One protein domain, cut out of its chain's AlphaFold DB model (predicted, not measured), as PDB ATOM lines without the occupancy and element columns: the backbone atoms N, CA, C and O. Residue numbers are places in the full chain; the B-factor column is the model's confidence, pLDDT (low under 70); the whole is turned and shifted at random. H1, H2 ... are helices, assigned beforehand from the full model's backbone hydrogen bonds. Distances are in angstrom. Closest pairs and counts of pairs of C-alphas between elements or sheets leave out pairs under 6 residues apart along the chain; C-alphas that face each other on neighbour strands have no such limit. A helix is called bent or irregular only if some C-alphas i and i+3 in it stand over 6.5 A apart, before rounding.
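Overview. This is residues 6 to 188 of the 647 residues of an uncharacterized protein of Candidatus Bipolaricaulota bacterium (UniProt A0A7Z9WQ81). Picture a compact, all-helix body with two groups of helices round a short helix, H2, near the middle: on one side H12 crosses H7, with H1 packed on both and H6 packed on H1 and H7, and on the other the longest helix, H9, and H10 make a helical hairpin. H11 bridges H9 and H12, H5 bridges H9 and H6, H3 packs on H2 and H6, and the short H4 and H8 lie far from the middle. The printed part has 183 residues with twelve named helices, H1 to H12 in order along the chain, which hold 104 of them, and no named strand. The radius of gyration of the C-alphas is 15.6 A, and the spans are 41 by 40 by 29 A.

Arrangement. Start at H9, residues 126 to 143, which with H6, residues 61 to 71, is a hub touching four helices. H10, residues 149 to 155, forms a hairpin with H9, touching residues 136 to 143 of it alone, at a shallow tilt of 25 degrees, opposite ways; the closest C-alphas, of Val 136 and Val 155, are 5.8 A apart. Residues 129 to 133 of H9 alone touch H2, residues 18 to 21, closest at the C-alphas of Thr 21 and Ala 129, 5.2 A. Residues 137 to 143 alone touch H5, residues 55 to 59, at the C-alphas of Leu 58 and Glu 141, 6.4 A; H5 and H6 touch only at the corner. Residues 132 to 136 alone touch H11, residues 158 to 161, at the C-alphas of Val 132 and Arg 158, 6.1 A. From H11, look to H12, residues 173 to 188: they touch at the C-alphas of Phe 159 and Ala 174, 4.8 A. H12 touches H7, residues 80 to 95, at a steep tilt of 51 degrees, opposite ways, closest at the C-alphas of Ala 88 and Phe 184, 5.0 A. H1, residues 6 to 13, touches H12 at the C-alphas of Ala 13 and Ala 181, 4.8 A, at a shallow tilt of 33 degrees, only just short of steep. H1 also touches H6, at a steep tilt of 57 degrees, with the C-alphas of Ala 12 and Val 67 closest, 4.7 A. H3, residues 32 to 36, touches H6 at the C-alphas of Ala 36 and Gln 68, 4.7 A. H4, residues 47 to 52, and H8, residues 105 to 108, touch no helix. Each O i to N i+4 pair is within hydrogen-bond range in H1, H5, H7, H10 and H12, but 12 of 14 are in H9, 4 of 7 in H6, 0 of 1 in H3, with 1 of 2 O i to N i+3 pairs, and 0 of 2 in H4, with 2 of 3; H2, H8 and H11 are too short for an i+4 pair.

Along the chain. Find C-alpha 126 at (-49.197, 37.749, 19.737); from there H9 runs 26.4 A to C-alpha 143. H7 measures 22.1 A, H12 21.8 A and H6 17.7 A. Find C-alpha 6 at (-51.889, 26.628, 50.818), where H1 begins, and C-alpha 188 at (-43.994, 28.869, 53.674), where H12 ends. Five helices are irregular: C-alphas 32 and 35 in H3 are 7.2 A apart, 48 and 51 in H4 8.0 A, 68 and 71 in H6 7.2 A, 158 and 161 in H11 7.3 A, and, only just, 139 and 142 in H9 6.9 A.

Size, cuts and confidence. The C-alphas farthest apart, of Asp 77 and Glu 119, are 46.6 A apart, while the first and last printed are 8.7 A apart. The printed part has no cut. The links H8 to H9, residues 109 to 125, and H11 to H12 are long. The mean pLDDT of the printed part is 83.7; residues 30 to 33, 97 to 111, 122 and 166 to 167 are under 70.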
ATOM      1  N   ILE A   6     -53.270  26.886  51.247       93.00
ATOM      2  CA  ILE A   6     -51.889  26.628  50.818       93.00
ATOM      3  C   ILE A   6     -51.820  25.940  49.459       93.00
ATOM      4  O   ILE A   6     -50.954  26.285  48.652       93.00
ATOM      5  N   TRP A   7     -52.746  25.024  49.172       93.94
ATOM      6  CA  TRP A   7     -52.876  24.427  47.847       93.94
ATOM      7  C   TRP A   7     -53.110  25.496  46.779       93.94
ATOM      8  O   TRP A   7     -52.462  25.479  45.736       93.94
ATOM      9  N   GLU A   8     -53.996  26.451  47.053       93.81
ATOM     10  CA  GLU A   8     -54.327  27.520  46.112       93.81
ATOM     11  C   GLU A   8     -53.124  28.424  45.833       93.81
ATOM     12  O   GLU A   8     -52.858  28.755  44.678       93.81
ATOM     13  N   TRP A   9     -52.350  28.773  46.864       95.38
ATOM     14  CA  TRP A   9     -51.098  29.512  46.694       95.38
ATOM     15  C   TRP A   9     -50.032  28.709  45.943       95.38
ATOM     16  O   TRP A   9     -49.320  29.267  45.108       95.38
ATOM     17  N   PHE A  10     -49.934  27.400  46.180       96.25
ATOM     18  CA  PHE A  10     -49.013  26.537  45.442       96.25
ATOM     19  C   PHE A  10     -49.399  26.427  43.960       96.25
ATOM     20  O   PHE A  10     -48.543  26.540  43.078       96.25
ATOM     21  N   ALA A  11     -50.690  26.246  43.674       95.19
ATOM     22  CA  ALA A  11     -51.227  26.227  42.319       95.19
ATOM     23  C   ALA A  11     -51.012  27.573  41.617       95.19
ATOM     24  O   ALA A  11     -50.559  27.605  40.472       95.19
ATOM     25  N   ALA A  12     -51.234  28.681  42.330       94.56
ATOM     26  CA  ALA A  12     -50.916  30.013  41.845       94.56
ATOM     27  C   ALA A  12     -49.418  30.167  41.562       94.56
ATOM     28  O   ALA A  12     -49.063  30.697  40.519       94.56
ATOM     29  N   ALA A  13     -48.517  29.644  42.399       95.62
ATOM     30  CA  ALA A  13     -47.078  29.700  42.137       95.62
ATOM     31  C   ALA A  13     -46.672  28.979  40.835       95.62
ATOM     32  O   ALA A  13     -45.780  29.451  40.123       95.62
ATOM     33  N   LEU A  14     -47.376  27.897  40.476       95.50
ATOM     34  CA  LEU A  14     -47.220  27.184  39.201       95.50
ATOM     35  C   LEU A  14     -47.801  27.927  37.981       95.50
ATOM     36  O   LEU A  14     -47.626  27.456  36.854       95.50
ATOM     37  N   LEU A  15     -48.494  29.051  38.189       94.06
ATOM     38  CA  LEU A  15     -49.219  29.806  37.160       94.06
ATOM     39  C   LEU A  15     -49.021  31.333  37.245       94.06
ATOM     40  O   LEU A  15     -49.592  32.060  36.439       94.06
ATOM     41  N   HIS A  16     -48.245  31.844  38.204       90.88
ATOM     42  CA  HIS A  16     -48.261  33.261  38.592       90.88
ATOM     43  C   HIS A  16     -47.858  34.226  37.471       90.88
ATOM     44  O   HIS A  16     -48.284  35.375  37.450       90.88
ATOM     45  N   ASP A  17     -47.083  33.739  36.509       90.69
ATOM     46  CA  ASP A  17     -46.598  34.483  35.354       90.69
ATOM     47  C   ASP A  17     -47.333  34.110  34.051       90.69
ATOM     48  O   ASP A  17     -46.872  34.438  32.955       90.69
ATOM     49  N   LEU A  18     -48.501  33.460  34.144       90.88
ATOM     50  CA  LEU A  18     -49.327  33.066  32.996       90.88
ATOM     51  C   LEU A  18     -49.642  34.249  32.070       90.88
ATOM     52  O   LEU A  18     -49.595  34.103  30.847       90.88
ATOM     53  N   GLY A  19     -49.873  35.438  32.634       89.25
ATOM     54  CA  GLY A  19     -50.147  36.659  31.872       89.25
ATOM     55  C   GLY A  19     -49.005  37.098  30.946       89.25
ATOM     56  O   GLY A  19     -49.229  37.903  30.046       89.25
ATOM     57  N   LYS A  20     -47.794  36.529  31.059       87.94
ATOM     58  CA  LYS A  20     -46.716  36.734  30.071       87.94
ATOM     59  C   LYS A  20     -47.038  36.167  28.692       87.94
ATOM     60  O   LYS A  20     -46.373  36.550  27.733       87.94
ATOM     61  N   THR A  21     -48.010  35.266  28.569       89.12
ATOM     62  CA  THR A  21     -48.506  34.768  27.270       89.12
ATOM     63  C   THR A  21     -49.468  35.744  26.585       89.12
ATOM     64  O   THR A  21     -49.737  35.614  25.397       89.12
ATOM     65  N   ILE A  22     -49.929  36.773  27.301       89.69
ATOM     66  CA  ILE A  22     -50.829  37.806  26.789       89.69
ATOM     67  C   ILE A  22     -49.976  38.993  26.323       89.69
ATOM     68  O   ILE A  22     -49.648  39.895  27.098       89.69
ATOM     69  N   LEU A  23     -49.550  38.953  25.059       86.38
ATOM     70  CA  LEU A  23     -48.699  39.987  24.460       86.38
ATOM     71  C   LEU A  23     -49.523  41.152  23.908       86.38
ATOM     72  O   LEU A  23     -50.554  40.921  23.286       86.38
ATOM     73  N   ASP A  24     -49.031  42.382  24.076       84.25
ATOM     74  CA  ASP A  24     -49.637  43.580  23.479       84.25
ATOM     75  C   ASP A  24     -49.423  43.676  21.949       84.25
ATOM     76  O   ASP A  24     -48.748  42.840  21.341       84.25
ATOM     77  N   GLU A  25     -49.969  44.726  21.318       77.75
ATOM     78  CA  GLU A  25     -49.813  45.009  19.876       77.75
ATOM     79  C   GLU A  25     -48.350  45.077  19.406       77.75
ATOM     80  O   GLU A  25     -48.044  44.817  18.241       77.75
ATOM     81  N   GLU A  26     -47.421  45.411  20.301       75.75
ATOM     82  CA  GLU A  26     -45.998  45.500  19.992       75.75
ATOM     83  C   GLU A  26     -45.247  44.180  20.268       75.75
ATOM     84  O   GLU A  26     -44.016  44.128  20.126       75.75
ATOM     85  N   GLY A  27     -45.958  43.116  20.663       74.69
ATOM     86  CA  GLY A  27     -45.394  41.817  21.031       74.69
ATOM     87  C   GLY A  27     -44.603  41.864  22.340       74.69
ATOM     88  O   GLY A  27     -43.572  41.193  22.467       74.69
ATOM     89  N   LYS A  28     -45.006  42.721  23.284       76.81
ATOM     90  CA  LYS A  28     -44.332  42.907  24.574       76.81
ATOM     91  C   LYS A  28     -45.167  42.339  25.708       76.81
ATOM     92  O   LYS A  28     -46.394  42.311  25.668       76.81
ATOM     93  N   TRP A  29     -44.469  41.942  26.767       76.00
ATOM     94  CA  TRP A  29     -45.109  41.763  28.063       76.00
ATOM     95  C   TRP A  29     -45.553  43.114  28.601       76.00
ATOM     96  O   TRP A  29     -44.829  44.109  28.473       76.00
ATOM     97  N   GLY A  30     -46.704  43.129  29.266       65.06
ATOM     98  CA  GLY A  30     -47.159  44.308  29.986       65.06
ATOM     99  C   GLY A  30     -46.089  44.861  30.932       65.06
ATOM    100  O   GLY A  30     -45.410  44.104  31.636       65.06
ATOM    101  N   ARG A  31     -45.936  46.190  30.975       62.69
ATOM    102  CA  ARG A  31     -44.901  46.840  31.793       62.69
ATOM    103  C   ARG A  31     -45.215  46.729  33.285       62.69
ATOM    104  O   ARG A  31     -46.338  46.943  33.732       62.69
ATOM    105  N   GLY A  32     -44.186  46.471  34.094       63.97
ATOM    106  CA  GLY A  32     -44.326  46.428  35.552       63.97
ATOM    107  C   GLY A  32     -45.298  45.333  36.004       63.97
ATOM    108  O   GLY A  32     -45.089  44.168  35.685       63.97
ATOM    109  N   ARG A  33     -46.354  45.706  36.738       65.06
ATOM    110  CA  ARG A  33     -47.373  44.779  37.274       65.06
ATOM    111  C   ARG A  33     -48.386  44.290  36.238       65.06
ATOM    112  O   ARG A  33     -49.276  43.519  36.563       65.06
ATOM    113  N   GLU A  34     -48.301  44.762  35.004       73.00
ATOM    114  CA  GLU A  34     -49.311  44.466  33.997       73.00
ATOM    115  C   GLU A  34     -49.334  42.996  33.556       73.00
ATOM    116  O   GLU A  34     -50.414  42.501  33.269       73.00
ATOM    117  N   HIS A  35     -48.203  42.282  33.513       78.06
ATOM    118  CA  HIS A  35     -48.204  40.837  33.204       78.06
ATOM    119  C   HIS A  35     -48.760  39.980  34.347       78.06
ATOM    120  O   HIS A  35     -49.069  38.813  34.137       78.06
ATOM    121  N   ALA A  36     -48.902  40.557  35.542       79.56
ATOM    122  CA  ALA A  36     -49.614  39.910  36.631       79.56
ATOM    123  C   ALA A  36     -51.124  39.889  36.371       79.56
ATOM    124  O   ALA A  36     -51.818  39.090  36.974       79.56
ATOM    125  N   ARG A  37     -51.648  40.755  35.488       82.75
ATOM    126  CA  ARG A  37     -53.071  40.779  35.137       82.75
ATOM    127  C   ARG A  37     -53.363  39.720  34.076       82.75
ATOM    128  O   ARG A  37     -52.719  39.705  33.030       82.75
ATOM    129  N   LEU A  38     -54.381  38.898  34.317       85.88
ATOM    130  CA  LEU A  38     -54.909  37.918  33.360       85.88
ATOM    131  C   LEU A  38     -55.935  38.570  32.414       85.88
ATOM    132  O   LEU A  38     -57.073  38.132  32.303       85.88
ATOM    133  N   ASP A  39     -55.541  39.672  31.777       87.50
ATOM    134  CA  ASP A  39     -56.427  40.491  30.944       87.50
ATOM    135  C   ASP A  39     -56.130  40.289  29.454       87.50
ATOM    136  O   ASP A  39     -55.262  40.956  28.884       87.50
ATOM    137  N   VAL A  40     -56.862  39.362  28.831       89.62
ATOM    138  CA  VAL A  40     -56.688  38.979  27.419       89.62
ATOM    139  C   VAL A  40     -57.110  40.058  26.427       89.62
ATOM    140  O   VAL A  40     -56.657  40.020  25.287       89.62
ATOM    141  N   THR A  41     -57.899  41.057  26.847       87.69
ATOM    142  CA  THR A  41     -58.340  42.156  25.963       87.69
ATOM    143  C   THR A  41     -57.179  43.020  25.479       87.69
ATOM    144  O   THR A  41     -57.284  43.736  24.491       87.69
ATOM    145  N   ARG A  42     -56.033  42.919  26.153       85.88
ATOM    146  CA  ARG A  42     -54.799  43.615  25.797       85.88
ATOM    147  C   ARG A  42     -54.058  42.989  24.624       85.88
ATOM    148  O   ARG A  42     -53.141  43.617  24.099       85.88
ATOM    149  N   SER A  43     -54.396  41.749  24.275       87.94
ATOM    150  CA  SER A  43     -53.774  41.028  23.176       87.94
ATOM    151  C   SER A  43     -54.650  41.136  21.932       87.94
ATOM    152  O   SER A  43     -55.775  40.635  21.958       87.94
ATOM    153  N   PRO A  44     -54.157  41.716  20.820       87.00
ATOM    154  CA  PRO A  44     -54.943  41.810  19.589       87.00
ATOM    155  C   PRO A  44     -55.324  40.430  19.029       87.00
ATOM    156  O   PRO A  44     -56.371  40.295  18.402       87.00
ATOM    157  N   ALA A  45     -54.519  39.393  19.295       88.12
ATOM    158  CA  ALA A  45     -54.814  38.016  18.897       88.12
ATOM    159  C   ALA A  45     -55.974  37.389  19.691       88.12
ATOM    160  O   ALA A  45     -56.617  36.456  19.217       88.12
ATOM    161  N   LEU A  46     -56.241  37.883  20.905       89.44
ATOM    162  CA  LEU A  46     -57.215  37.298  21.833       89.44
ATOM    163  C   LEU A  46     -58.433  38.190  22.081       89.44
ATOM    164  O   LEU A  46     -59.443  37.692  22.568       89.44
ATOM    165  N   GLU A  47     -58.372  39.483  21.747       89.50
ATOM    166  CA  GLU A  47     -59.420  40.467  22.049       89.50
ATOM    167  C   GLU A  47     -60.796  40.020  21.534       89.50
ATOM    168  O   GLU A  47     -61.777  40.027  22.279       89.50
ATOM    169  N   SER A  48     -60.861  39.551  20.284       89.12
ATOM    170  CA  SER A  48     -62.112  39.073  19.673       89.12
ATOM    171  C   SER A  48     -62.680  37.806  20.327       89.12
ATOM    172  O   SER A  48     -63.868  37.513  20.189       89.12
ATOM    173  N   GLU A  49     -61.850  37.083  21.081       89.00
ATOM    174  CA  GLU A  49     -62.189  35.839  21.768       89.00
ATOM    175  C   GLU A  49     -62.221  35.995  23.293       89.00
ATOM    176  O   GLU A  49     -62.407  35.005  23.996       89.00
ATOM    177  N   ALA A  50     -62.099  37.219  23.821       87.62
ATOM    178  CA  ALA A  50     -61.938  37.480  25.253       87.62
ATOM    179  C   ALA A  50     -63.024  36.828  26.125       87.62
ATOM    180  O   ALA A  50     -62.738  36.342  27.214       87.62
ATOM    181  N   ALA A  51     -64.259  36.735  25.620       85.94
ATOM    182  CA  ALA A  51     -65.378  36.088  26.309       85.94
ATOM    183  C   ALA A  51     -65.188  34.576  26.550       85.94
ATOM    184  O   ALA A  51     -65.916  33.994  27.349       85.94
ATOM    185  N   ARG A  52     -64.246  33.927  25.854       86.00
ATOM    186  CA  ARG A  52     -63.906  32.509  26.039       86.00
ATOM    187  C   ARG A  52     -62.890  32.291  27.166       86.00
ATOM    188  O   ARG A  52     -62.744  31.161  27.615       86.00
ATOM    189  N   PHE A  53     -62.219  33.346  27.631       86.31
ATOM    190  CA  PHE A  53     -61.188  33.292  28.669       86.31
ATOM    191  C   PHE A  53     -61.769  33.679  30.033       86.31
ATOM    192  O   PHE A  53     -61.567  34.790  30.523       86.31
ATOM    193  N   ASP A  54     -62.489  32.748  30.657       88.69
ATOM    194  CA  ASP A  54     -62.957  32.889  32.040       88.69
ATOM    195  C   ASP A  54     -61.972  32.205  33.005       88.69
ATOM    196  O   ASP A  54     -62.082  31.016  33.314       88.69
ATOM    197  N   PHE A  55     -60.958  32.957  33.448       89.62
ATOM    198  CA  PHE A  55     -59.937  32.439  34.364       89.62
ATOM    199  C   PHE A  55     -60.487  32.106  35.750       89.62
ATOM    200  O   PHE A  55     -59.962  31.195  36.388       89.62
ATOM    201  N   ASP A  56     -61.539  32.789  36.201       89.56
ATOM    202  CA  ASP A  56     -62.170  32.507  37.488       89.56
ATOM    203  C   ASP A  56     -62.908  31.165  37.432       89.56
ATOM    204  O   ASP A  56     -62.798  30.358  38.356       89.56
ATOM    205  N   ALA A  57     -63.597  30.868  36.327       88.12
ATOM    206  CA  ALA A  57     -64.201  29.554  36.112       88.12
ATOM    207  C   ALA A  57     -63.149  28.446  35.933       88.12
ATOM    208  O   ALA A  57     -63.326  27.334  36.439       88.12
ATOM    209  N   LEU A  58     -62.050  28.737  35.229       87.94
ATOM    210  CA  LEU A  58     -60.998  27.760  34.942       87.94
ATOM    211  C   LEU A  58     -60.179  27.408  36.191       87.94
ATOM    212  O   LEU A  58     -59.980  26.229  36.498       87.94
ATOM    213  N   LEU A  59     -59.702  28.428  36.909       89.88
ATOM    214  CA  LEU A  59     -58.750  28.284  38.010       89.88
ATOM    215  C   LEU A  59     -59.405  28.261  39.394       89.88
ATOM    216  O   LEU A  59     -58.788  27.735  40.312       89.88
ATOM    217  N   SER A  60     -60.648  28.732  39.518       90.31
ATOM    218  CA  SER A  60     -61.277  29.284  40.727       90.31
ATOM    219  C   SER A  60     -60.926  30.765  40.964       90.31
ATOM    220  O   SER A  60     -59.787  31.170  40.702       90.31
ATOM    221  N   PRO A  61     -61.862  31.575  41.511       89.88
ATOM    222  CA  PRO A  61     -61.604  32.984  41.826       89.88
ATOM    223  C   PRO A  61     -60.416  33.182  42.778       89.88
ATOM    224  O   PRO A  61     -59.629  34.113  42.619       89.88
ATOM    225  N   ASP A  62     -60.247  32.281  43.751       91.12
ATOM    226  CA  ASP A  62     -59.184  32.377  44.752       91.12
ATOM    227  C   ASP A  62     -57.795  32.142  44.149       91.12
ATOM    228  O   ASP A  62     -56.849  32.867  44.467       91.12
ATOM    229  N   ILE A  63     -57.653  31.162  43.251       91.88
ATOM    230  CA  ILE A  63     -56.380  30.896  42.565       91.88
ATOM    231  C   ILE A  63     -56.100  31.994  41.540       91.88
ATOM    232  O   ILE A  63     -54.974  32.493  41.480       91.88
ATOM    233  N   ALA A  64     -57.112  32.416  40.776       90.75
ATOM    234  CA  ALA A  64     -56.981  33.506  39.816       90.75
ATOM    235  C   ALA A  64     -56.531  34.808  40.496       90.75
ATOM    236  O   ALA A  64     -55.637  35.474  39.979       90.75
ATOM    237  N   ALA A  65     -57.058  35.145  41.678       90.50
ATOM    238  CA  ALA A  65     -56.604  36.296  42.459       90.50
ATOM    239  C   ALA A  65     -55.151  36.135  42.950       90.50
ATOM    240  O   ALA A  65     -54.336  37.048  42.795       90.50
ATOM    241  N   LYS A  66     -54.792  34.960  43.486       92.62
ATOM    242  CA  LYS A  66     -53.435  34.667  43.988       92.62
ATOM    243  C   LYS A  66     -52.367  34.685  42.886       92.62
ATOM    244  O   LYS A  66     -51.247  35.127  43.136       92.62
ATOM    245  N   VAL A  67     -52.703  34.281  41.656       89.88
ATOM    246  CA  VAL A  67     -51.820  34.406  40.476       89.88
ATOM    247  C   VAL A  67     -51.391  35.862  40.263       89.88
ATOM    248  O   VAL A  67     -50.216  36.133  40.007       89.88
ATOM    249  N   GLN A  68     -52.306  36.814  40.458       87.62
ATOM    250  CA  GLN A  68     -52.045  38.244  40.258       87.62
ATOM    251  C   GLN A  68     -51.268  38.879  41.427       87.62
ATOM    252  O   GLN A  68     -50.618  39.912  41.250       87.62
ATOM    253  N   ALA A  69     -51.282  38.247  42.605       85.25
ATOM    254  CA  ALA A  69     -50.756  38.805  43.851       85.25
ATOM    255  C   ALA A  69     -49.220  38.750  43.990       85.25
ATOM    256  O   ALA A  69     -48.646  39.341  44.902       85.25
ATOM    257  N   HIS A  70     -48.496  38.080  43.088       77.62
ATOM    258  CA  HIS A  70     -47.046  37.886  43.237       77.62
ATOM    259  C   HIS A  70     -46.203  39.183  43.138       77.62
ATOM    260  O   HIS A  70     -45.041  39.199  43.550       77.62
ATOM    261  N   HIS A  71     -46.772  40.293  42.639       78.00
ATOM    262  CA  HIS A  71     -46.156  41.636  42.685       78.00
ATOM    263  C   HIS A  71     -46.622  42.500  43.864       78.00
ATOM    264  O   HIS A  71     -46.217  43.672  43.956       78.00
ATOM    265  N   ASP A  72     -47.482  41.977  44.735       78.25
ATOM    266  CA  ASP A  72     -48.086  42.755  45.810       78.25
ATOM    267  C   ASP A  72     -47.073  43.214  46.854       78.25
ATOM    268  O   ASP A  72     -45.919  42.778  46.939       78.25
ATOM    269  N   HIS A  73     -47.492  44.228  47.607       76.81
ATOM    270  CA  HIS A  73     -46.656  44.789  48.650       76.81
ATOM    271  C   HIS A  73     -46.722  43.908  49.896       76.81
ATOM    272  O   HIS A  73     -47.788  43.743  50.473       76.81
ATOM    273  N   VAL A  74     -45.566  43.405  50.331       81.88
ATOM    274  CA  VAL A  74     -45.420  42.736  51.627       81.88
ATOM    275  C   VAL A  74     -45.140  43.778  52.706       81.88
ATOM    276  O   VAL A  74     -44.145  44.506  52.621       81.88
ATOM    277  N   ALA A  75     -45.999  43.806  53.716       78.12
ATOM    278  CA  ALA A  75     -45.872  44.555  54.962       78.12
ATOM    279  C   ALA A  75     -45.638  43.594  56.143       78.12
ATOM    280  O   ALA A  75     -45.590  42.383  55.952       78.12
ATOM    281  N   ALA A  76     -45.452  44.132  57.354       73.38
ATOM    282  CA  ALA A  76     -45.158  43.358  58.569       73.38
ATOM    283  C   ALA A  76     -46.280  42.380  58.993       73.38
ATOM    284  O   ALA A  76     -46.008  41.405  59.680       73.38
ATOM    285  N   ASP A  77     -47.512  42.632  58.564       78.19
ATOM    286  CA  ASP A  77     -48.741  41.904  58.892       78.19
ATOM    287  C   ASP A  77     -49.291  41.074  57.717       78.19
ATOM    288  O   ASP A  77     -50.413  40.577  57.776       78.19
ATOM    289  N   SER A  78     -48.523  40.938  56.632       84.88
ATOM    290  CA  SER A  78     -48.940  40.171  55.456       84.88
ATOM    291  C   SER A  78     -49.064  38.673  55.741       84.88
ATOM    292  O   SER A  78     -48.290  38.112  56.515       84.88
ATOM    293  N   ASP A  79     -50.000  38.026  55.042       87.44
ATOM    294  CA  ASP A  79     -50.167  36.569  55.043       87.44
ATOM    295  C   ASP A  79     -48.826  35.862  54.734       87.44
ATOM    296  O   ASP A  79     -48.210  36.153  53.699       87.44
ATOM    297  N   PRO A  80     -48.361  34.929  55.591       90.19
ATOM    298  CA  PRO A  80     -47.165  34.128  55.352       90.19
ATOM    299  C   PRO A  80     -47.088  33.486  53.965       90.19
ATOM    300  O   PRO A  80     -45.987  33.373  53.422       90.19
ATOM    301  N   ALA A  81     -48.212  33.077  53.371       93.00
ATOM    302  CA  ALA A  81     -48.212  32.486  52.037       93.00
ATOM    303  C   ALA A  81     -47.906  33.531  50.946       93.00
ATOM    304  O   ALA A  81     -47.033  33.303  50.102       93.00
ATOM    305  N   LEU A  82     -48.490  34.732  51.022       91.94
ATOM    306  CA  LEU A  82     -48.095  35.854  50.160       91.94
ATOM    307  C   LEU A  82     -46.606  36.203  50.335       91.94
ATOM    308  O   LEU A  82     -45.882  36.393  49.352       91.94
ATOM    309  N   VAL A  83     -46.115  36.256  51.581       92.69
ATOM    310  CA  VAL A  83     -44.694  36.527  51.858       92.69
ATOM    311  C   VAL A  83     -43.798  35.450  51.238       92.69
ATOM    312  O   VAL A  83     -42.797  35.784  50.597       92.69
ATOM    313  N   ALA A  84     -44.162  34.173  51.380       95.12
ATOM    314  CA  ALA A  84     -43.442  33.048  50.790       95.12
ATOM    315  C   ALA A  84     -43.368  33.153  49.261       95.12
ATOM    316  O   ALA A  84     -42.302  32.925  48.686       95.12
ATOM    317  N   MET A  85     -44.463  33.556  48.613       93.94
ATOM    318  CA  MET A  85     -44.531  33.718  47.162       93.94
ATOM    319  C   MET A  85     -43.561  34.804  46.676       93.94
ATOM    320  O   MET A  85     -42.760  34.587  45.763       93.94
ATOM    321  N   VAL A  86     -43.551  35.952  47.359       89.88
ATOM    322  CA  VAL A  86     -42.641  37.065  47.050       89.88
ATOM    323  C   VAL A  86     -41.178  36.702  47.325       89.88
ATOM    324  O   VAL A  86     -40.294  37.120  46.572       89.88
ATOM    325  N   ILE A  87     -40.893  35.931  48.381       91.94
ATOM    326  CA  ILE A  87     -39.544  35.403  48.635       91.94
ATOM    327  C   ILE A  87     -39.118  34.482  47.489       91.94
ATOM    328  O   ILE A  87     -38.021  34.663  46.962       91.94
ATOM    329  N   ALA A  88     -39.956  33.519  47.102       93.31
ATOM    330  CA  ALA A  88     -39.627  32.493  46.116       93.31
ATOM    331  C   ALA A  88     -39.222  33.090  44.760       93.31
ATOM    332  O   ALA A  88     -38.116  32.830  44.276       93.31
ATOM    333  N   ASP A  89     -40.064  33.963  44.201       89.12
ATOM    334  CA  ASP A  89     -39.797  34.639  42.928       89.12
ATOM    335  C   ASP A  89     -38.523  35.508  43.000       89.12
ATOM    336  O   ASP A  89     -37.645  35.457  42.130       89.12
ATOM    337  N   ARG A  90     -38.345  36.270  44.090       85.94
ATOM    338  CA  ARG A  90     -37.175  37.149  44.252       85.94
ATOM    339  C   ARG A  90     -35.875  36.391  44.478       85.94
ATOM    340  O   ARG A  90     -34.840  36.831  43.975       85.94
ATOM    341  N   VAL A  91     -35.899  35.286  45.222       88.19
ATOM    342  CA  VAL A  91     -34.724  34.430  45.423       88.19
ATOM    343  C   VAL A  91     -34.309  33.813  44.094       88.19
ATOM    344  O   VAL A  91     -33.132  33.912  43.739       88.19
ATOM    345  N   GLN A  92     -35.250  33.271  43.312       87.25
ATOM    346  CA  GLN A  92     -34.930  32.754  41.983       87.25
ATOM    347  C   GLN A  92     -34.325  33.850  41.088       87.25
ATOM    348  O   GLN A  92     -33.258  33.649  40.502       87.25
ATOM    349  N   LYS A  93     -34.940  35.041  41.033       80.62
ATOM    350  CA  LYS A  93     -34.408  36.195  40.283       80.62
ATOM    351  C   LYS A  93     -32.996  36.585  40.730       80.62
ATOM    352  O   LYS A  93     -32.132  36.842  39.891       80.62
ATOM    353  N   ALA A  94     -32.724  36.588  42.034       79.06
ATOM    354  CA  ALA A  94     -31.401  36.889  42.573       79.06
ATOM    355  C   ALA A  94     -30.350  35.841  42.183       79.06
ATOM    356  O   ALA A  94     -29.208  36.193  41.892       79.06
ATOM    357  N   MET A  95     -30.711  34.559  42.110       79.75
ATOM    358  CA  MET A  95     -29.781  33.497  41.711       79.75
ATOM    359  C   MET A  95     -29.256  33.644  40.273       79.75
ATOM    360  O   MET A  95     -28.169  33.151  39.970       79.75
ATOM    361  N   HIS A  96     -29.963  34.373  39.405       72.69
ATOM    362  CA  HIS A  96     -29.497  34.689  38.054       72.69
ATOM    363  C   HIS A  96     -28.378  35.739  37.996       72.69
ATOM    364  O   HIS A  96     -27.742  35.890  36.955       72.69
ATOM    365  N   GLY A  97     -28.104  36.474  39.078       64.25
ATOM    366  CA  GLY A  97     -26.987  37.423  39.083       64.25
ATOM    367  C   GLY A  97     -27.249  38.761  38.395       64.25
ATOM    368  O   GLY A  97     -26.293  39.495  38.154       64.25
ATOM    369  N   ILE A  98     -28.501  39.104  38.080       58.94
ATOM    370  CA  ILE A  98     -28.813  40.276  37.252       58.94
ATOM    371  C   ILE A  98     -29.173  41.479  38.130       58.94
ATOM    372  O   ILE A  98     -30.203  41.457  38.809       58.94
ATOM    373  N   PRO A  99     -28.360  42.553  38.137       51.03
ATOM    374  CA  PRO A  99     -28.741  43.793  38.794       51.03
ATOM    375  C   PRO A  99     -29.877  44.462  38.008       51.03
ATOM    376  O   PRO A  99     -29.754  44.701  36.806       51.03
ATOM    377  N   GLN A 100     -30.987  44.774  38.683       50.41
ATOM    378  CA  GLN A 100     -32.073  45.558  38.092       50.41
ATOM    379  C   GLN A 100     -31.554  46.951  37.688       50.41
ATOM    380  O   GLN A 100     -30.974  47.665  38.507       50.41
ATOM    381  N   GLY A 101     -31.752  47.343  36.426       50.34
ATOM    382  CA  GLY A 101     -31.304  48.628  35.882       50.34
ATOM    383  C   GLY A 101     -31.959  48.971  34.539       50.34
ATOM    384  O   GLY A 101     -32.524  48.101  33.878       50.34
ATOM    385  N   LYS A 102     -31.844  50.244  34.123       44.25
ATOM    386  CA  LYS A 102     -32.547  50.902  32.990       44.25
ATOM    387  C   LYS A 102     -32.376  50.266  31.588       44.25
ATOM    388  O   LYS A 102     -32.944  50.779  30.634       44.25
ATOM    389  N   GLY A 103     -31.609  49.184  31.441       48.72
ATOM    390  CA  GLY A 103     -31.410  48.464  30.172       48.72
ATOM    391  C   GLY A 103     -32.206  47.159  30.030       48.72
ATOM    392  O   GLY A 103     -32.321  46.650  28.919       48.72
ATOM    393  N   ALA A 104     -32.767  46.619  31.121       51.97
ATOM    394  CA  ALA A 104     -33.558  45.383  31.080       51.97
ATOM    395  C   ALA A 104     -34.898  45.576  30.347       51.97
ATOM    396  O   ALA A 104     -35.328  44.692  29.609       51.97
ATOM    397  N   ASP A 105     -35.499  46.762  30.470       50.91
ATOM    398  CA  ASP A 105     -36.792  47.085  29.858       50.91
ATOM    399  C   ASP A 105     -36.734  47.145  28.321       50.91
ATOM    400  O   ASP A 105     -37.718  46.857  27.641       50.91
ATOM    401  N   GLU A 106     -35.573  47.472  27.740       50.91
ATOM    402  CA  GLU A 106     -35.384  47.454  26.282       50.91
ATOM    403  C   GLU A 106     -35.161  46.045  25.717       50.91
ATOM    404  O   GLU A 106     -35.452  45.812  24.541       50.91
ATOM    405  N   LEU A 107     -34.702  45.100  26.547       53.50
ATOM    406  CA  LEU A 107     -34.609  43.679  26.196       53.50
ATOM    407  C   LEU A 107     -35.988  43.001  26.170       53.50
ATOM    408  O   LEU A 107     -36.081  41.862  25.737       53.50
ATOM    409  N   MET A 108     -37.061  43.669  26.617       53.16
ATOM    410  CA  MET A 108     -38.432  43.127  26.654       53.16
ATOM    411  C   MET A 108     -39.182  43.166  25.310       53.16
ATOM    412  O   MET A 108     -40.325  42.723  25.243       53.16
ATOM    413  N   LYS A 109     -38.588  43.699  24.231       56.84
ATOM    414  CA  LYS A 109     -39.249  43.735  22.913       56.84
ATOM    415  C   LYS A 109     -39.082  42.390  22.199       56.84
ATOM    416  O   LYS A 109     -37.953  42.076  21.828       56.84
ATOM    417  N   LYS A 110     -40.183  41.651  21.984       66.88
ATOM    418  CA  LYS A 110     -40.226  40.305  21.374       66.88
ATOM    419  C   LYS A 110     -39.270  39.322  22.072       66.88
ATOM    420  O   LYS A 110     -38.167  39.097  21.572       66.88
ATOM    421  N   PRO A 111     -39.643  38.770  23.242       68.12
ATOM    422  CA  PRO A 111     -38.729  37.964  24.042       68.12
ATOM    423  C   PRO A 111     -38.289  36.730  23.236       68.12
ATOM    424  O   PRO A 111     -39.146  35.969  22.790       68.12
ATOM    425  N   PRO A 112     -36.985  36.523  22.995       74.44
ATOM    426  CA  PRO A 112     -36.522  35.309  22.343       74.44
ATOM    427  C   PRO A 112     -36.576  34.137  23.325       74.44
ATOM    428  O   PRO A 112     -36.539  34.332  24.540       74.44
ATOM    429  N   PHE A 113     -36.587  32.915  22.804       81.75
ATOM    430  CA  PHE A 113     -36.287  31.724  23.590       81.75
ATOM    431  C   PHE A 113     -35.201  30.899  22.907       81.75
ATOM    432  O   PHE A 113     -35.280  30.569  21.726       81.75
ATOM    433  N   ASN A 114     -34.168  30.575  23.670       78.12
ATOM    434  CA  ASN A 114     -32.973  29.875  23.242       78.12
ATOM    435  C   ASN A 114     -32.857  28.591  24.070       78.12
ATOM    436  O   ASN A 114     -32.052  28.577  25.007       78.12
ATOM    437  N   PRO A 115     -33.636  27.537  23.777       75.62
ATOM    438  CA  PRO A 115     -33.526  26.299  24.539       75.62
ATOM    439  C   PRO A 115     -32.088  25.768  24.511       75.62
ATOM    440  O   PRO A 115     -31.325  26.044  23.571       75.62
ATOM    441  N   TYR A 116     -31.720  24.978  25.523       70.50
ATOM    442  CA  TYR A 116     -30.461  24.229  25.476       70.50
ATOM    443  C   TYR A 116     -30.491  23.282  24.282       70.50
ATOM    444  O   TYR A 116     -29.537  23.246  23.498       70.50
ATOM    445  N   TYR A 117     -31.639  22.624  24.102       72.12
ATOM    446  CA  TYR A 117     -31.913  21.713  23.008       72.12
ATOM    447  C   TYR A 117     -33.165  22.148  22.236       72.12
ATOM    448  O   TYR A 117     -34.274  22.178  22.765       72.12
ATOM    449  N   GLY A 118     -33.006  22.489  20.960       73.00
ATOM    450  CA  GLY A 118     -34.110  22.888  20.094       73.00
ATOM    451  C   GLY A 118     -33.764  24.001  19.126       73.00
ATOM    452  O   GLY A 118     -32.625  24.471  19.011       73.00
ATOM    453  N   GLU A 119     -34.789  24.428  18.403       72.06
ATOM    454  CA  GLU A 119     -34.708  25.607  17.562       72.06
ATOM    455  C   GLU A 119     -34.830  26.886  18.388       72.06
ATOM    456  O   GLU A 119     -35.503  26.941  19.415       72.06
ATOM    457  N   LEU A 120     -34.122  27.915  17.931       74.81
ATOM    458  CA  LEU A 120     -34.149  29.227  18.548       74.81
ATOM    459  C   LEU A 120     -35.427  29.941  18.111       74.81
ATOM    460  O   LEU A 120     -35.665  30.105  16.915       74.81
ATOM    461  N   VAL A 121     -36.200  30.413  19.080       79.56
ATOM    462  CA  VAL A 121     -37.335  31.301  18.852       79.56
ATOM    463  C   VAL A 121     -36.796  32.727  18.878       79.56
ATOM    464  O   VAL A 121     -36.406  33.240  19.925       79.56
ATOM    465  N   VAL A 122     -36.718  33.362  17.704       68.56
ATOM    466  CA  VAL A 122     -36.120  34.704  17.540       68.56
ATOM    467  C   VAL A 122     -36.946  35.788  18.252       68.56
ATOM    468  O   VAL A 122     -36.408  36.831  18.618       68.56
ATOM    469  N   GLY A 123     -38.232  35.521  18.476       74.88
ATOM    470  CA  GLY A 123     -39.154  36.338  19.251       74.88
ATOM    471  C   GLY A 123     -40.568  35.777  19.147       74.88
ATOM    472  O   GLY A 123     -40.923  35.218  18.112       74.88
ATOM    473  N   TRP A 124     -41.350  35.915  20.212       79.25
ATOM    474  CA  TRP A 124     -42.763  35.536  20.213       79.25
ATOM    475  C   TRP A 124     -43.637  36.626  19.580       79.25
ATOM    476  O   TRP A 124     -43.382  37.822  19.756       79.25
ATOM    477  N   GLU A 125     -44.656  36.199  18.837       82.62
ATOM    478  CA  GLU A 125     -45.706  37.056  18.276       82.62
ATOM    479  C   GLU A 125     -47.012  36.840  19.044       82.62
ATOM    480  O   GLU A 125     -47.169  35.814  19.702       82.62
ATOM    481  N   SER A 126     -47.934  37.807  18.982       82.94
ATOM    482  CA  SER A 126     -49.197  37.749  19.737       82.94
ATOM    483  C   SER A 126     -49.988  36.470  19.422       82.94
ATOM    484  O   SER A 126     -50.368  35.767  20.351       82.94
ATOM    485  N   ASP A 127     -50.092  36.091  18.142       85.75
ATOM    486  CA  ASP A 127     -50.792  34.872  17.705       85.75
ATOM    487  C   ASP A 127     -50.137  33.588  18.245       85.75
ATOM    488  O   ASP A 127     -50.796  32.727  18.816       85.75
ATOM    489  N   THR A 128     -48.810  33.476  18.144       85.75
ATOM    490  CA  THR A 128     -48.100  32.272  18.620       85.75
ATOM    491  C   THR A 128     -48.110  32.161  20.144       85.75
ATOM    492  O   THR A 128     -48.181  31.059  20.683       85.75
ATOM    493  N   ALA A 129     -48.066  33.283  20.865       87.50
ATOM    494  CA  ALA A 129     -48.224  33.288  22.318       87.50
ATOM    495  C   ALA A 129     -49.671  32.963  22.738       87.50
ATOM    496  O   ALA A 129     -49.871  32.269  23.737       87.50
ATOM    497  N   ALA A 130     -50.660  33.400  21.953       88.75
ATOM    498  CA  ALA A 130     -52.064  33.047  22.126       88.75
ATOM    499  C   ALA A 130     -52.305  31.538  21.957       88.75
ATOM    500  O   ALA A 130     -53.022  30.962  22.773       88.75
ATOM    501  N   ASP A 131     -51.652  30.879  20.992       90.88
ATOM    502  CA  ASP A 131     -51.722  29.418  20.827       90.88
ATOM    503  C   ASP A 131     -51.271  28.675  22.096       90.88
ATOM    504  O   ASP A 131     -51.899  27.701  22.515       90.88
ATOM    505  N   VAL A 132     -50.214  29.159  22.764       91.25
ATOM    506  CA  VAL A 132     -49.746  28.582  24.037       91.25
ATOM    507  C   VAL A 132     -50.819  28.711  25.116       91.25
ATOM    508  O   VAL A 132     -51.047  27.761  25.862       91.25
ATOM    509  N   LEU A 133     -51.482  29.865  25.215       91.94
ATOM    510  CA  LEU A 133     -52.548  30.076  26.192       91.94
ATOM    511  C   LEU A 133     -53.786  29.217  25.883       91.94
ATOM    512  O   LEU A 133     -54.376  28.656  26.806       91.94
ATOM    513  N   TRP A 134     -54.144  29.054  24.608       92.75
ATOM    514  CA  TRP A 134     -55.215  28.154  24.170       92.75
ATOM    515  C   TRP A 134     -54.943  26.699  24.542       92.75
ATOM    516  O   TRP A 134     -55.818  26.022  25.082       92.75
ATOM    517  N   ASP A 135     -53.721  26.229  24.307       93.00
ATOM    518  CA  ASP A 135     -53.284  24.893  24.709       93.00
ATOM    519  C   ASP A 135     -53.394  24.692  26.228       93.00
ATOM    520  O   ASP A 135     -53.840  23.644  26.693       93.00
ATOM    521  N   VAL A 136     -53.008  25.708  27.010       92.62
ATOM    522  CA  VAL A 136     -53.124  25.693  28.476       92.62
ATOM    523  C   VAL A 136     -54.587  25.615  28.904       92.62
ATOM    524  O   VAL A 136     -54.918  24.828  29.788       92.62
ATOM    525  N   MET A 137     -55.465  26.401  28.277       90.06
ATOM    526  CA  MET A 137     -56.899  26.348  28.549       90.06
ATOM    527  C   MET A 137     -57.479  24.970  28.248       90.06
ATOM    528  O   MET A 137     -58.127  24.391  29.113       90.06
ATOM    529  N   SER A 138     -57.172  24.413  27.079       91.31
ATOM    530  CA  SER A 138     -57.622  23.081  26.659       91.31
ATOM    531  C   SER A 138     -57.181  21.978  27.631       91.31
ATOM    532  O   SER A 138     -57.958  21.079  27.954       91.31
ATOM    533  N   ASP A 139     -55.958  22.066  28.166       91.56
ATOM    534  CA  ASP A 139     -55.453  21.116  29.164       91.56
ATOM    535  C   ASP A 139     -56.143  21.270  30.540       91.56
ATOM    536  O   ASP A 139     -56.236  20.295  31.293       91.56
ATOM    537  N   LEU A 140     -56.616  22.474  30.890       90.44
ATOM    538  CA  LEU A 140     -57.229  22.786  32.190       90.44
ATOM    539  C   LEU A 140     -58.760  22.670  32.212       90.44
ATOM    540  O   LEU A 140     -59.317  22.335  33.256       90.44
ATOM    541  N   GLU A 141     -59.443  22.894  31.089       90.00
ATOM    542  CA  GLU A 141     -60.906  22.808  30.960       90.00
ATOM    543  C   GLU A 141     -61.498  21.504  31.538       90.00
ATOM    544  O   GLU A 141     -62.468  21.581  32.300       90.00
ATOM    545  N   PRO A 142     -60.922  20.304  31.292       89.50
ATOM    546  CA  PRO A 142     -61.451  19.049  31.835       89.50
ATOM    547  C   PRO A 142     -61.423  18.956  33.367       89.50
ATOM    548  O   PRO A 142     -62.107  18.109  33.945       89.50
ATOM    549  N   VAL A 143     -60.615  19.789  34.026       87.06
ATOM    550  CA  VAL A 143     -60.424  19.821  35.484       87.06
ATOM    551  C   VAL A 143     -60.768  21.189  36.087       87.06
ATOM    552  O   VAL A 143     -60.371  21.474  37.219       87.06
ATOM    553  N   ALA A 144     -61.511  22.026  35.354       85.19
ATOM    554  CA  ALA A 144     -61.888  23.370  35.780       85.19
ATOM    555  C   ALA A 144     -62.542  23.365  37.175       85.19
ATOM    556  O   ALA A 144     -63.381  22.514  37.495       85.19
ATOM    557  N   GLY A 145     -62.098  24.278  38.044       74.56
ATOM    558  CA  GLY A 145     -62.539  24.364  39.444       74.56
ATOM    559  C   GLY A 145     -62.117  23.191  40.348       74.56
ATOM    560  O   GLY A 145     -62.463  23.169  41.529       74.56
ATOM    561  N   LYS A 146     -61.378  22.202  39.828       84.44
ATOM    562  CA  LYS A 146     -60.830  21.048  40.564       84.44
ATOM    563  C   LYS A 146     -59.406  20.742  40.105       84.44
ATOM    564  O   LYS A 146     -59.078  19.599  39.778       84.44
ATOM    565  N   LEU A 147     -58.569  21.776  40.073       87.62
ATOM    566  CA  LEU A 147     -57.174  21.648  39.671       87.62
ATOM    567  C   LEU A 147     -56.479  20.560  40.496       87.62
ATOM    568  O   LEU A 147     -56.599  20.511  41.720       87.62
ATOM    569  N   THR A 148     -55.747  19.686  39.811       90.25
ATOM    570  CA  THR A 148     -54.928  18.636  40.423       90.25
ATOM    571  C   THR A 148     -53.454  18.912  40.157       90.25
ATOM    572  O   THR A 148     -53.100  19.568  39.176       90.25
ATOM    573  N   MET A 149     -52.574  18.373  41.004       92.69
ATOM    574  CA  MET A 149     -51.124  18.474  40.799       92.69
ATOM    575  C   MET A 149     -50.703  17.931  39.426       92.69
ATOM    576  O   MET A 149     -49.900  18.553  38.734       92.69
ATOM    577  N   ASP A 150     -51.288  16.809  38.998       91.56
ATOM    578  CA  ASP A 150     -51.024  16.219  37.684       91.56
ATOM    579  C   ASP A 150     -51.385  17.158  36.533       91.56
ATOM    580  O   ASP A 150     -50.583  17.326  35.613       91.56
ATOM    581  N   ALA A 151     -52.555  17.802  36.591       91.56
ATOM    582  CA  ALA A 151     -52.971  18.756  35.569       91.56
ATOM    583  C   ALA A 151     -52.041  19.977  35.531       91.56
ATOM    584  O   ALA A 151     -51.569  20.366  34.462       91.56
ATOM    585  N   LEU A 152     -51.685  20.532  36.694       93.44
ATOM    586  CA  LEU A 152     -50.782  21.681  36.776       93.44
ATOM    587  C   LEU A 152     -49.377  21.364  36.252       93.44
ATOM    588  O   LEU A 152     -48.796  22.172  35.528       93.44
ATOM    589  N   LEU A 153     -48.831  20.187  36.580       92.44
ATOM    590  CA  LEU A 153     -47.543  19.721  36.054       92.44
ATOM    591  C   LEU A 153     -47.619  19.369  34.560       92.44
ATOM    592  O   LEU A 153     -46.619  19.506  33.850       92.44
ATOM    593  N   HIS A 154     -48.781  18.929  34.065       91.00
ATOM    594  CA  HIS A 154     -49.013  18.694  32.642       91.00
ATOM    595  C   HIS A 154     -48.951  19.999  31.845       91.00
ATOM    596  O   HIS A 154     -48.192  20.076  30.879       91.00
ATOM    597  N   VAL A 155     -49.652  21.036  32.306       92.56
ATOM    598  CA  VAL A 155     -49.684  22.372  31.692       92.56
ATOM    599  C   VAL A 155     -48.291  22.976  31.533       92.56
ATOM    600  O   VAL A 155     -48.001  23.610  30.518       92.56
ATOM    601  N   GLN A 156     -47.368  22.716  32.469       93.06
ATOM    602  CA  GLN A 156     -45.990  23.208  32.348       93.06
ATOM    603  C   GLN A 156     -45.299  22.749  31.055       93.06
ATOM    604  O   GLN A 156     -44.354  23.389  30.601       93.06
ATOM    605  N   ARG A 157     -45.762  21.672  30.406       88.94
ATOM    606  CA  ARG A 157     -45.216  21.229  29.115       88.94
ATOM    607  C   ARG A 157     -45.418  22.268  28.011       88.94
ATOM    608  O   ARG A 157     -44.533  22.383  27.164       88.94
ATOM    609  N   ARG A 158     -46.507  23.046  28.055       90.88
ATOM    610  CA  ARG A 158     -46.814  24.120  27.089       90.88
ATOM    611  C   ARG A 158     -45.843  25.294  27.207       90.88
ATOM    612  O   ARG A 158     -45.462  25.898  26.214       90.88
ATOM    613  N   PHE A 159     -45.327  25.537  28.411       91.56
ATOM    614  CA  PHE A 159     -44.399  26.636  28.703       91.56
ATOM    615  C   PHE A 159     -42.918  26.307  28.484       91.56
ATOM    616  O   PHE A 159     -42.053  27.137  28.769       91.56
ATOM    617  N   ARG A 160     -42.579  25.106  28.003       87.50
ATOM    618  CA  ARG A 160     -41.178  24.665  27.872       87.50
ATOM    619  C   ARG A 160     -40.365  25.455  26.869       87.50
ATOM    620  O   ARG A 160     -39.169  25.630  27.074       87.50
ATOM    621  N   CYS A 161     -41.010  25.894  25.796       84.25
ATOM    622  CA  CYS A 161     -40.381  26.708  24.764       84.25
ATOM    623  C   CYS A 161     -40.627  28.209  24.972       84.25
ATOM    624  O   CYS A 161     -40.219  29.016  24.140       84.25
ATOM    625  N   TYR A 162     -41.290  28.587  26.068       87.44
ATOM    626  CA  TYR A 162     -41.625  29.971  26.367       87.44
ATOM    627  C   TYR A 162     -40.612  30.557  27.361       87.44
ATOM    628  O   TYR A 162     -40.328  29.916  28.377       87.44
ATOM    629  N   PRO A 163     -40.045  31.751  27.118       85.81
ATOM    630  CA  PRO A 163     -39.054  32.341  28.007       85.81
ATOM    631  C   PRO A 163     -39.719  32.866  29.279       85.81
ATOM    632  O   PRO A 163     -40.714  33.584  29.213       85.81
ATOM    633  N   HIS A 164     -39.141  32.582  30.449       84.44
ATOM    634  CA  HIS A 164     -39.646  33.183  31.691       84.44
ATOM    635  C   HIS A 164     -39.259  34.662  31.816       84.44
ATOM    636  O   HIS A 164     -39.960  35.446  32.450       84.44
ATOM    637  N   THR A 165     -38.122  35.057  31.241       77.94
ATOM    638  CA  THR A 165     -37.670  36.446  31.226       77.94
ATOM    639  C   THR A 165     -36.972  36.777  29.910       77.94
ATOM    640  O   THR A 165     -36.325  35.923  29.305       77.94
ATOM    641  N   SER A 166     -37.080  38.021  29.454       69.25
ATOM    642  CA  SER A 166     -36.598  38.422  28.129       69.25
ATOM    643  C   SER A 166     -35.070  38.525  28.032       69.25
ATOM    644  O   SER A 166     -34.503  38.505  26.943       69.25
ATOM    645  N   TYR A 167     -34.392  38.620  29.178       65.31
ATOM    646  CA  TYR A 167     -32.939  38.756  29.295       65.31
ATOM    647  C   TYR A 167     -32.235  37.463  29.758       65.31
ATOM    648  O   TYR A 167     -31.019  37.451  29.908       65.31
ATOM    649  N   ILE A 168     -32.978  36.372  29.978       73.19
ATOM    650  CA  ILE A 168     -32.449  35.015  30.235       73.19
ATOM    651  C   ILE A 168     -33.261  34.042  29.381       73.19
ATOM    652  O   ILE A 168     -34.076  33.267  29.887       73.19
ATOM    653  N   PRO A 169     -33.084  34.101  28.059       73.00
ATOM    654  CA  PRO A 169     -33.989  33.432  27.144       73.00
ATOM    655  C   PRO A 169     -33.734  31.936  27.060       73.00
ATOM    656  O   PRO A 169     -34.412  31.261  26.311       73.00
ATOM    657  N   HIS A 170     -32.762  31.395  27.786       78.94
ATOM    658  CA  HIS A 170     -32.486  29.963  27.811       78.94
ATOM    659  C   HIS A 170     -33.172  29.224  28.965       78.94
ATOM    660  O   HIS A 170     -33.099  28.005  29.037       78.94
ATOM    661  N   ILE A 171     -33.873  29.945  29.844       87.38
ATOM    662  CA  ILE A 171     -34.615  29.365  30.967       87.38
ATOM    663  C   ILE A 171     -36.113  29.492  30.713       87.38
ATOM    664  O   ILE A 171     -36.638  30.602  30.551       87.38
ATOM    665  N   SER A 172     -36.794  28.348  30.685       91.62
ATOM    666  CA  SER A 172     -38.210  28.275  30.332       91.62
ATOM    667  C   SER A 172     -39.124  28.759  31.455       91.62
ATOM    668  O   SER A 172     -38.793  28.671  32.643       91.62
ATOM    669  N   LEU A 173     -40.309  29.229  31.075       92.38
ATOM    670  CA  LEU A 173     -41.379  29.577  32.003       92.38
ATOM    671  C   LEU A 173     -41.852  28.340  32.787       92.38
ATOM    672  O   LEU A 173     -42.094  28.439  33.985       92.38
ATOM    673  N   ALA A 174     -41.831  27.155  32.166       94.25
ATOM    674  CA  ALA A 174     -42.105  25.876  32.829       94.25
ATOM    675  C   ALA A 174     -41.179  25.603  34.026       94.25
ATOM    676  O   ALA A 174     -41.629  25.219  35.108       94.25
ATOM    677  N   PHE A 175     -39.867  25.791  33.835       94.25
ATOM    678  CA  PHE A 175     -38.893  25.656  34.915       94.25
ATOM    679  C   PHE A 175     -39.127  26.713  35.992       94.25
ATOM    680  O   PHE A 175     -39.123  26.384  37.177       94.25
ATOM    681  N   HIS A 176     -39.354  27.967  35.588       93.75
ATOM    682  CA  HIS A 176     -39.570  29.063  36.525       93.75
ATOM    683  C   HIS A 176     -40.768  28.825  37.442       93.75
ATOM    684  O   HIS A 176     -40.609  28.897  38.657       93.75
ATOM    685  N   HIS A 177     -41.919  28.465  36.883       95.62
ATOM    686  CA  HIS A 177     -43.110  28.118  37.651       95.62
ATOM    687  C   HIS A 177     -42.838  26.982  38.637       95.62
ATOM    688  O   HIS A 177     -43.073  27.122  39.837       95.62
ATOM    689  N   ARG A 178     -42.281  25.864  38.154       95.75
ATOM    690  CA  ARG A 178     -42.032  24.689  38.994       95.75
ATOM    691  C   ARG A 178     -41.055  24.982  40.130       95.75
ATOM    692  O   ARG A 178     -41.305  24.605  41.272       95.75
ATOM    693  N   PHE A 179     -39.940  25.638  39.820       95.88
ATOM    694  CA  PHE A 179     -38.923  25.968  40.811       95.88
ATOM    695  C   PHE A 179     -39.440  27.001  41.821       95.88
ATOM    696  O   PHE A 179     -39.232  26.824  43.020       95.88
ATOM    697  N   THR A 180     -40.193  28.009  41.367       95.38
ATOM    698  CA  THR A 180     -40.849  28.992  42.247       95.38
ATOM    699  C   THR A 180     -41.841  28.320  43.186       95.38
ATOM    700  O   THR A 180     -41.793  28.589  44.379       95.38
ATOM    701  N   ALA A 181     -42.682  27.401  42.703       97.06
ATOM    702  CA  ALA A 181     -43.640  26.682  43.546       97.06
ATOM    703  C   ALA A 181     -42.950  25.841  44.635       97.06
ATOM    704  O   ALA A 181     -43.360  25.857  45.797       97.06
ATOM    705  N   VAL A 182     -41.847  25.166  44.292       97.19
ATOM    706  CA  VAL A 182     -41.029  24.440  45.278       97.19
ATOM    707  C   VAL A 182     -40.437  25.400  46.313       97.19
ATOM    708  O   VAL A 182     -40.565  25.150  47.510       97.19
ATOM    709  N   LEU A 183     -39.829  26.512  45.887       96.56
ATOM    710  CA  LEU A 183     -39.277  27.510  46.810       96.56
ATOM    711  C   LEU A 183     -40.354  28.162  47.685       96.56
ATOM    712  O   LEU A 183     -40.103  28.384  48.868       96.56
ATOM    713  N   PHE A 184     -41.536  28.431  47.128       97.19
ATOM    714  CA  PHE A 184     -42.700  28.942  47.850       97.19
ATOM    715  C   PHE A 184     -43.046  28.003  49.000       97.19
ATOM    716  O   PHE A 184     -43.090  28.441  50.147       97.19
ATOM    717  N   TYR A 185     -43.200  26.708  48.725       97.38
ATOM    718  CA  TYR A 185     -43.574  25.752  49.762       97.38
ATOM    719  C   TYR A 185     -42.498  25.621  50.849       97.38
ATOM    720  O   TYR A 185     -42.809  25.569  52.038       97.38
ATOM    721  N   LEU A 186     -41.215  25.629  50.466       96.62
ATOM    722  CA  LEU A 186     -40.112  25.613  51.430       96.62
ATOM    723  C   LEU A 186     -40.090  26.882  52.300       96.62
ATOM    724  O   LEU A 186     -39.929  26.778  53.514       96.62
ATOM    725  N   ALA A 187     -40.297  28.062  51.711       96.31
ATOM    726  CA  ALA A 187     -40.371  29.321  52.449       96.31
ATOM    727  C   ALA A 187     -41.594  29.364  53.378       96.31
ATOM    728  O   ALA A 187     -41.461  29.734  54.543       96.31
ATOM    729  N   TYR A 188     -42.760  28.931  52.896       96.38
ATOM    730  CA  TYR A 188     -43.994  28.869  53.674       96.38
ATOM    731  C   TYR A 188     -43.842  27.984  54.914       96.38
ATOM    732  O   TYR A 188     -44.245  28.382  56.008       96.38
TER     733      TYR A 188